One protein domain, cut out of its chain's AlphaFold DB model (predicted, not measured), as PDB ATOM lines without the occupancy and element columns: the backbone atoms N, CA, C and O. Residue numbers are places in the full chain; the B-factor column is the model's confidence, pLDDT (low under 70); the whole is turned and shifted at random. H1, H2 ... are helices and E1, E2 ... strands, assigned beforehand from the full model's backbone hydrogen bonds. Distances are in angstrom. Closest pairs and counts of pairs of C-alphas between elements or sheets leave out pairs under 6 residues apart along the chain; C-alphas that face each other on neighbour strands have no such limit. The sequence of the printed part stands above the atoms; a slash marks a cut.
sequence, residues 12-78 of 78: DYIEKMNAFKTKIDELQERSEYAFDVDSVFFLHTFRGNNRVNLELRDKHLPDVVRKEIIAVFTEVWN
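AT A GLANCE: This is residues 12 to 78 of the 78 residues of an uncharacterized protein of Flavobacteriaceae bacterium F202Z8 (UniProt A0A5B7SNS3). A two-stranded hairpin, E1 and E2, and two longer helices, H1 and H3, run roughly lengthwise in a three-sided arrangement, with H3 packed on H1 and running beside E2, while H1 keeps clear of both strands. The short helix H2 leads straight into E1. The 67 printed residues hold three named helices and two named strands in the order H1, H2, E1, E2, H3; the sheet, order E1 - E2, is antiparallel and the class is mixed, helices and strands. The whole is compact, with a radius of gyration of the C-alphas of 11.9 A, but elongated in outline, spanning 37 by 21 by 18 A.

HOW THE PARTS SIT: E1, residues 41 to 46, and E2, residues 51 to 56, form a hairpin, antiparallel at 159 degrees; N 42 and O 55 are 2.8 A apart and N 44 and O 53 2.9 A, both within hydrogen-bond range. The closest C-alphas of E2 and H3, residues 63 to 77, are those of Leu 54 and Phe 73, 7.4 A apart. H1, residues 12 to 30, touches H3 with its residues 16 to 24 alone, closest at the C-alphas of Lys 16 and Val 76, 6.0 A; they run opposite ways at a shallow tilt of 27 degrees. H1 is apart from E1 and E2. H2, residues 37 to 40, only just touches H1, with 3 pairs of C-alphas within 8 A, the closest those of Ile 24 and Val 37, 6.9 A; H1 uses residues 24 to 28 alone. Every O i to N i+4 pair is within hydrogen-bond range in H1 and H3; H2 is too short for such a pair.

IN THESE COORDINATES: H1 begins at C-alpha 12, (-18.126, 10.590, -0.190), and is 26.8 A long. E1 is 16.1 A and E2 16.3 A long. H3, 21.1 A long, ends at C-alpha 77, (-20.878, 19.899, -1.955).

THE WHOLE: The C-alphas of Glu 32 and Gly 48, the two farthest apart, are 38.9 A apart. The printed part has no cut and no long link. The mean pLDDT of the printed part is 80.8; residue 34, residues 47 to 51 and residue 59 are under 70.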
ATOM      1  N   ASP A  12     -18.065   9.210   0.341       74.56
ATOM      2  CA  ASP A  12     -18.126  10.590  -0.190       74.56
ATOM      3  C   ASP A  12     -18.739  11.575   0.819       74.56
ATOM      4  O   ASP A  12     -18.284  12.703   0.966       74.56
ATOM      5  N   TYR A  13     -19.744  11.132   1.583       76.31
ATOM      6  CA  TYR A  13     -20.334  11.954   2.639       76.31
ATOM      7  C   TYR A  13     -19.347  12.211   3.781       76.31
ATOM      8  O   TYR A  13     -19.249  13.339   4.254       76.31
ATOM      9  N   ILE A  14     -18.634  11.176   4.237       79.69
ATOM     10  CA  ILE A  14     -17.657  11.304   5.323       79.69
ATOM     11  C   ILE A  14     -16.472  12.162   4.868       79.69
ATOM     12  O   ILE A  14     -16.041  13.034   5.615       79.69
ATOM     13  N   GLU A  15     -15.982  11.968   3.645       85.44
ATOM     14  CA  GLU A  15     -14.896  12.759   3.062       85.44
ATOM     15  C   GLU A  15     -15.288  14.229   2.912       85.44
ATOM     16  O   GLU A  15     -14.561  15.099   3.389       85.44
ATOM     17  N   LYS A  16     -16.468  14.519   2.351       87.25
ATOM     18  CA  LYS A  16     -16.995  15.888   2.260       87.25
ATOM     19  C   LYS A  16     -17.236  16.500   3.632       87.25
ATOM     20  O   LYS A  16     -16.875  17.645   3.866       87.25
ATOM     21  N   MET A  17     -17.782  15.743   4.578       85.00
ATOM     22  CA  MET A  17     -17.983  16.231   5.941       85.00
ATOM     23  C   MET A  17     -16.654  16.546   6.638       85.00
ATOM     24  O   MET A  17     -16.563  17.572   7.305       85.00
ATOM     25  N   ASN A  18     -15.622  15.720   6.449       87.19
ATOM     26  CA  ASN A  18     -14.282  15.992   6.964       87.19
ATOM     27  C   ASN A  18     -13.668  17.228   6.293       87.19
ATOM     28  O   ASN A  18     -13.220  18.122   6.998       87.19
ATOM     29  N   ALA A  19     -13.716  17.326   4.960       89.81
ATOM     30  CA  ALA A  19     -13.206  18.484   4.222       89.81
ATOM     31  C   ALA A  19     -13.905  19.788   4.632       89.81
ATOM     32  O   ALA A  19     -13.261  20.824   4.790       89.81
ATOM     33  N   PHE A  20     -15.220  19.729   4.846       89.44
ATOM     34  CA  PHE A  20     -15.997  20.849   5.353       89.44
ATOM     35  C   PHE A  20     -15.556  21.246   6.755       89.44
ATOM     36  O   PHE A  20     -15.221  22.406   6.960       89.44
ATOM     37  N   LYS A  21     -15.497  20.296   7.699       85.31
ATOM     38  CA  LYS A  21     -15.047  20.569   9.069       85.31
ATOM     39  C   LYS A  21     -13.654  21.187   9.094       85.31
ATOM     40  O   LYS A  21     -13.508  22.255   9.664       85.31
ATOM     41  N   THR A  22     -12.691  20.611   8.375       91.00
ATOM     42  CA  THR A  22     -11.329  21.157   8.285       91.00
ATOM     43  C   THR A  22     -11.317  22.601   7.788       91.00
ATOM     44  O   THR A  22     -10.687  23.450   8.405       91.00
ATOM     45  N   LYS A  23     -12.060  22.921   6.721       90.88
ATOM     46  CA  LYS A  23     -12.143  24.302   6.215       90.88
ATOM     47  C   LYS A  23     -12.833  25.257   7.194       90.88
ATOM     48  O   LYS A  23     -12.494  26.438   7.217       90.88
ATOM     49  N   ILE A  24     -13.812  24.789   7.976       88.38
ATOM     50  CA  ILE A  24     -14.437  25.625   9.010       88.38
ATOM     51  C   ILE A  24     -13.510  25.813  10.218       88.38
ATOM     52  O   ILE A  24     -13.464  26.916  10.754       88.38
ATOM     53  N   ASP A  25     -12.736  24.801  10.605       86.81
ATOM     54  CA  ASP A  25     -11.720  24.919  11.657       86.81
ATOM     55  C   ASP A  25     -10.640  25.937  11.239       86.81
ATOM     56  O   ASP A  25     -10.329  26.866  11.982       86.81
ATOM     57  N   GLU A  26     -10.153  25.862   9.994       88.94
ATOM     58  CA  GLU A  26      -9.237  26.859   9.414       88.94
ATOM     59  C   GLU A  26      -9.852  28.269   9.371       88.94
ATOM     60  O   GLU A  26      -9.164  29.273   9.586       88.94
ATOM     61  N   LEU A  27     -11.155  28.366   9.077       86.44
ATOM     62  CA  LEU A  27     -11.895  29.626   9.115       86.44
ATOM     63  C   LEU A  27     -11.943  30.182  10.540       86.44
ATOM     64  O   LEU A  27     -11.722  31.377  10.716       86.44
ATOM     65  N   GLN A  28     -12.214  29.338  11.538       85.38
ATOM     66  CA  GLN A  28     -12.259  29.717  12.947       85.38
ATOM     67  C   GLN A  28     -10.892  30.221  13.427       85.38
ATOM     68  O   GLN A  28     -10.830  31.289  14.029       85.38
ATOM     69  N   GLU A  29      -9.803  29.509  13.123       86.19
ATOM     70  CA  GLU A  29      -8.439  29.901  13.515       86.19
ATOM     71  C   GLU A  29      -8.010  31.250  12.925       86.19
ATOM     72  O   GLU A  29      -7.283  32.018  13.557       86.19
ATOM     73  N   ARG A  30      -8.457  31.551  11.702       83.50
ATOM     74  CA  ARG A  30      -8.158  32.811  11.007       83.50
ATOM     75  C   ARG A  30      -9.116  33.942  11.358       83.50
ATOM     76  O   ARG A  30      -8.830  35.095  11.034       83.50
ATOM     77  N   SER A  31     -10.268  33.622  11.934       76.62
ATOM     78  CA  SER A  31     -11.274  34.615  12.271       76.62
ATOM     79  C   SER A  31     -10.861  35.363  13.531       76.62
ATOM     80  O   SER A  31     -10.547  34.760  14.552       76.62
ATOM     81  N   GLU A  32     -10.962  36.691  13.514       80.25
ATOM     82  CA  GLU A  32     -10.911  37.485  14.753       80.25
ATOM     83  C   GLU A  32     -12.143  37.229  15.648       80.25
ATOM     84  O   GLU A  32     -12.203  37.680  16.792       80.25
ATOM     85  N   TYR A  33     -13.136  36.494  15.132       71.56
ATOM     86  CA  TYR A  33     -14.359  36.127  15.825       71.56
ATOM     87  C   TYR A  33     -14.253  34.700  16.365       71.56
ATOM     88  O   TYR A  33     -14.288  33.732  15.610       71.56
ATOM     89  N   ALA A  34     -14.185  34.563  17.688       69.19
ATOM     90  CA  ALA A  34     -14.284  33.262  18.333       69.19
ATOM     91  C   ALA A  34     -15.723  32.737  18.211       69.19
ATOM     92  O   ALA A  34     -16.637  33.263  18.848       69.19
ATOM     93  N   PHE A  35     -15.924  31.702  17.397       75.75
ATOM     94  CA  PHE A  35     -17.182  30.964  17.317       75.75
ATOM     95  C   PHE A  35     -16.922  29.466  17.471       75.75
ATOM     96  O   PHE A  35     -15.863  28.978  17.091       75.75
ATOM     97  N   ASP A  36     -17.871  28.745  18.062       74.44
ATOM     98  CA  ASP A  36     -17.781  27.294  18.229       74.44
ATOM     99  C   ASP A  36     -18.407  26.590  17.021       74.44
ATOM    100  O   ASP A  36     -19.620  26.657  16.822       74.44
ATOM    101  N   VAL A  37     -17.570  25.925  16.221       71.12
ATOM    102  CA  VAL A  37     -17.916  25.220  14.975       71.12
ATOM    103  C   VAL A  37     -19.110  24.283  15.160       71.12
ATOM    104  O   VAL A  37     -20.033  24.297  14.344       71.12
ATOM    105  N   ASP A  38     -19.146  23.534  16.263       72.19
ATOM    106  CA  ASP A  38     -20.214  22.567  16.535       72.19
ATOM    107  C   ASP A  38     -21.532  23.238  16.975       72.19
ATOM    108  O   ASP A  38     -22.605  22.634  16.895       72.19
ATOM    109  N   SER A  39     -21.478  24.505  17.398       73.62
ATOM    110  CA  SER A  39     -22.641  25.285  17.837       73.62
ATOM    111  C   SER A  39     -23.228  26.185  16.743       73.62
ATOM    112  O   SER A  39     -24.380  26.619  16.853       73.62
ATOM    113  N   VAL A  40     -22.474  26.484  15.680       76.56
ATOM    114  CA  VAL A  40     -22.871  27.500  14.689       76.56
ATOM    115  C   VAL A  40     -23.684  26.962  13.517       76.56
ATOM    116  O   VAL A  40     -24.462  27.722  12.929       76.56
ATOM    117  N   PHE A  41     -23.572  25.672  13.192       80.62
ATOM    118  CA  PHE A  41     -24.326  25.074  12.094       80.62
ATOM    119  C   PHE A  41     -24.811  23.651  12.374       80.62
ATOM    120  O   PHE A  41     -24.264  22.919  13.188       80.62
ATOM    121  N   PHE A  42     -25.832  23.239  11.626       81.44
ATOM    122  CA  PHE A  42     -26.272  21.856  11.503       81.44
ATOM    123  C   PHE A  42     -26.283  21.438  10.038       81.44
ATOM    124  O   PHE A  42     -26.748  22.175   9.169       81.44
ATOM    125  N   LEU A  43     -25.803  20.224   9.775       79.31
ATOM    126  CA  LEU A  43     -25.929  19.575   8.477       79.31
ATOM    127  C   LEU A  43     -27.058  18.548   8.538       79.31
ATOM    128  O   LEU A  43     -26.973  17.549   9.251       79.31
ATOM    129  N   HIS A  44     -28.119  18.782   7.772       78.56
ATOM    130  CA  HIS A  44     -29.233  17.845   7.644       78.56
ATOM    131  C   HIS A  44     -29.042  16.974   6.412       78.56
ATOM    132  O   HIS A  44     -28.988  17.484   5.295       78.56
ATOM    133  N   THR A  45     -28.981  15.658   6.602       73.94
ATOM    134  CA  THR A  45     -28.892  14.682   5.510       73.94
ATOM    135  C   THR A  45     -30.269  14.124   5.165       73.94
ATOM    136  O   THR A  45     -30.883  13.381   5.931       73.94
ATOM    137  N   PHE A  46     -30.761  14.431   3.968       70.94
ATOM    138  CA  PHE A  46     -32.027  13.901   3.469       70.94
ATOM    139  C   PHE A  46     -31.774  12.659   2.614       70.94
ATOM    140  O   PHE A  46     -31.500  12.757   1.416       70.94
ATOM    141  N   ARG A  47     -31.918  11.476   3.229       60.91
ATOM    142  CA  ARG A  47     -31.699  10.167   2.578       60.91
ATOM    143  C   ARG A  47     -32.537   9.942   1.312       60.91
ATOM    144  O   ARG A  47     -32.118   9.185   0.451       60.91
ATOM    145  N   GLY A  48     -33.699  10.588   1.190       58.34
ATOM    146  CA  GLY A  48     -34.597  10.414   0.040       58.34
ATOM    147  C   GLY A  48     -34.136  11.107  -1.247       58.34
ATOM    148  O   GLY A  48     -34.462  10.635  -2.328       58.34
ATOM    149  N   ASN A  49     -33.365  12.195  -1.137       63.91
ATOM    150  CA  ASN A  49     -32.970  13.028  -2.282       63.91
ATOM    151  C   ASN A  49     -31.459  13.241  -2.387       63.91
ATOM    152  O   ASN A  49     -31.032  14.041  -3.216       63.91
ATOM    153  N   ASN A  50     -30.658  12.573  -1.548       66.62
ATOM    154  CA  ASN A  50     -29.205  12.746  -1.519       66.62
ATOM    155  C   ASN A  50     -28.769  14.213  -1.352       66.62
ATOM    156  O   ASN A  50     -27.762  14.652  -1.899       66.62
ATOM    157  N   ARG A  51     -29.558  14.983  -0.598       69.38
ATOM    158  CA  ARG A  51     -29.283  16.393  -0.320       69.38
ATOM    159  C   ARG A  51     -28.756  16.545   1.091       69.38
ATOM    160  O   ARG A  51     -29.287  15.939   2.023       69.38
ATOM    161  N   VAL A  52     -27.744  17.387   1.221       79.44
ATOM    162  CA  VAL A  52     -27.295  17.917   2.500       79.44
ATOM    163  C   VAL A  52     -27.727  19.374   2.543       79.44
ATOM    164  O   VAL A  52     -27.522  20.095   1.572       79.44
ATOM    165  N   ASN A  53     -28.361  19.789   3.635       82.44
ATOM    166  CA  ASN A  53     -28.702  21.188   3.868       82.44
ATOM    167  C   ASN A  53     -27.878  21.722   5.033       82.44
ATOM    168  O   ASN A  53     -27.820  21.084   6.084       82.44
ATOM    169  N   LEU A  54     -27.314  22.911   4.848       84.88
ATOM    170  CA  LEU A  54     -26.689  23.696   5.903       84.88
ATOM    171  C   LEU A  54     -27.742  24.578   6.587       84.88
ATOM    172  O   LEU A  54     -28.422  25.368   5.933       84.88
ATOM    173  N   GLU A  55     -27.848  24.472   7.906       85.56
ATOM    174  CA  GLU A  55     -28.641  25.357   8.760       85.56
ATOM    175  C   GLU A  55     -27.699  26.120   9.694       85.56
ATOM    176  O   GLU A  55     -27.020  25.505  10.507       85.56
ATOM    177  N   LEU A  56     -27.658  27.450   9.603       83.81
ATOM    178  CA  LEU A  56     -26.898  28.294  10.532       83.81
ATOM    179  C   LEU A  56     -27.771  28.615  11.750       83.81
ATOM    180  O   LEU A  56     -28.833  29.222  11.598       83.81
ATOM    181  N   ARG A  57     -27.342  28.209  12.952       77.88
ATOM    182  CA  ARG A  57     -28.130  28.390  14.185       77.88
ATOM    183  C   ARG A  57     -27.797  29.650  14.957       77.88
ATOM    184  O   ARG A  57     -28.688  30.214  15.596       77.88
ATOM    185  N   ASP A  58     -26.549  30.101  14.905       75.00
ATOM    186  CA  ASP A  58     -26.155  31.271  15.674       75.00
ATOM    187  C   ASP A  58     -26.570  32.571  14.972       75.00
ATOM    188  O   ASP A  58     -26.134  32.898  13.864       75.00
ATOM    189  N   LYS A  59     -27.436  33.335  15.642       67.19
ATOM    190  CA  LYS A  59     -27.891  34.650  15.179       67.19
ATOM    191  C   LYS A  59     -26.856  35.746  15.415       67.19
ATOM    192  O   LYS A  59     -26.967  36.786  14.767       67.19
ATOM    193  N   HIS A  60     -25.887  35.520  16.299       73.81
ATOM    194  CA  HIS A  60     -24.818  36.467  16.623       73.81
ATOM    195  C   HIS A  60     -23.605  36.313  15.710       73.81
ATOM    196  O   HIS A  60     -22.679  37.118  15.789       73.81
ATOM    197  N   LEU A  61     -23.626  35.329  14.805       79.19
ATOM    198  CA  LEU A  61     -22.567  35.159  13.832       79.19
ATOM    199  C   LEU A  61     -22.486  36.398  12.924       79.19
ATOM    200  O   LEU A  61     -23.505  36.766  12.317       79.19
ATOM    201  N   PRO A  62     -21.312  37.030  12.777       85.12
ATOM    202  CA  PRO A  62     -21.147  38.125  11.834       85.12
ATOM    203  C   PRO A  62     -21.518  37.684  10.417       85.12
ATOM    204  O   PRO A  62     -21.226  36.560  10.002       85.12
ATOM    205  N   ASP A  63     -22.133  38.578   9.645       85.75
ATOM    206  CA  ASP A  63     -22.567  38.274   8.274       85.75
ATOM    207  C   ASP A  63     -21.411  37.837   7.367       85.75
ATOM    208  O   ASP A  63     -21.612  37.035   6.455       85.75
ATOM    209  N   VAL A  64     -20.198  38.336   7.629       85.94
ATOM    210  CA  VAL A  64     -18.973  37.925   6.928       85.94
ATOM    211  C   VAL A  64     -18.712  36.436   7.149       85.94
ATOM    212  O   VAL A  64     -18.621  35.686   6.181       85.94
ATOM    213  N   VAL A  65     -18.724  35.985   8.407       86.31
ATOM    214  CA  VAL A  65     -18.511  34.574   8.756       86.31
ATOM    215  C   VAL A  65     -19.618  33.700   8.164       86.31
ATOM    216  O   VAL A  65     -19.329  32.659   7.584       86.31
ATOM    217  N   ARG A  66     -20.888  34.136   8.203       87.06
ATOM    218  CA  ARG A  66     -21.991  33.369   7.582       87.06
ATOM    219  C   ARG A  66     -21.774  33.158   6.090       87.06
ATOM    220  O   ARG A  66     -21.998  32.056   5.595       87.06
ATOM    221  N   LYS A  67     -21.361  34.206   5.373       89.12
ATOM    222  CA  LYS A  67     -21.074  34.120   3.937       89.12
ATOM    223  C   LYS A  67     -19.925  33.160   3.658       89.12
ATOM    224  O   LYS A  67     -20.034  32.377   2.721       89.12
ATOM    225  N   GLU A  68     -18.877  33.180   4.478       89.12
ATOM    226  CA  GLU A  68     -17.747  32.259   4.335       89.12
ATOM    227  C   GLU A  68     -18.148  30.804   4.603       89.12
ATOM    228  O   GLU A  68     -17.851  29.946   3.778       89.12
ATOM    229  N   ILE A  69     -18.923  30.522   5.659       88.31
ATOM    230  CA  ILE A  69     -19.428  29.161   5.925       88.31
ATOM    231  C   ILE A  69     -20.290  28.657   4.753       88.31
ATOM    232  O   ILE A  69     -20.134  27.517   4.314       88.31
ATOM    233  N   ILE A  70     -21.183  29.497   4.211       88.75
ATOM    234  CA  ILE A  70     -22.025  29.136   3.053       88.75
ATOM    235  C   ILE A  70     -21.172  28.891   1.800       88.75
ATOM    236  O   ILE A  70     -21.452  27.960   1.039       88.75
ATOM    237  N   ALA A  71     -20.137  29.705   1.574       90.50
ATOM    238  CA  ALA A  71     -19.221  29.541   0.450       90.50
ATOM    239  C   ALA A  71     -18.441  28.225   0.556       90.50
ATOM    240  O   ALA A  71     -18.433  27.453  -0.400       90.50
ATOM    241  N   VAL A  72     -17.880  27.927   1.733       90.50
ATOM    242  CA  VAL A  72     -17.180  26.666   2.021       90.50
ATOM    243  C   VAL A  72     -18.112  25.466   1.844       90.50
ATOM    244  O   VAL A  72     -17.735  24.475   1.224       90.50
ATOM    245  N   PHE A  73     -19.354  25.555   2.327       89.69
ATOM    246  CA  PHE A  73     -20.342  24.490   2.148       89.69
ATOM    247  C   PHE A  73     -20.631  24.237   0.666       89.69
ATOM    248  O   PHE A  73     -20.635  23.091   0.221       89.69
ATOM    249  N   THR A  74     -20.834  25.309  -0.101       86.50
ATOM    250  CA  THR A  74     -21.077  25.219  -1.544       86.50
ATOM    251  C   THR A  74     -19.867  24.632  -2.265       86.50
ATOM    252  O   THR A  74     -20.047  23.790  -3.127       86.50
ATOM    253  N   GLU A  75     -18.643  25.014  -1.900       89.25
ATOM    254  CA  GLU A  75     -17.413  24.480  -2.498       89.25
ATOM    255  C   GLU A  75     -17.255  22.969  -2.277       89.25
ATOM    256  O   GLU A  75     -16.827  22.256  -3.173       89.25
ATOM    257  N   VAL A  76     -17.596  22.471  -1.086       87.81
ATOM    258  CA  VAL A  76     -17.405  21.055  -0.739       87.81
ATOM    259  C   VAL A  76     -18.502  20.155  -1.329       87.81
ATOM    260  O   VAL A  76     -18.255  18.982  -1.625       87.81
ATOM    261  N   TRP A  77     -19.722  20.675  -1.487       80.81
ATOM    262  CA  TRP A  77     -20.878  19.899  -1.955       80.81
ATOM    263  C   TRP A  77     -21.226  20.055  -3.440       80.81
ATOM    264  O   TRP A  77     -22.092  19.308  -3.909       80.81
ATOM    265  N   ASN A  78     -20.588  20.979  -4.163       74.38
ATOM    266  CA  ASN A  78     -20.808  21.250  -5.591       74.38
ATOM    267  C   ASN A  78     -19.687  20.657  -6.453       74.38
ATOM    268  O   ASN A  78     -20.016  20.090  -7.518       74.38
TER     269      ASN A  78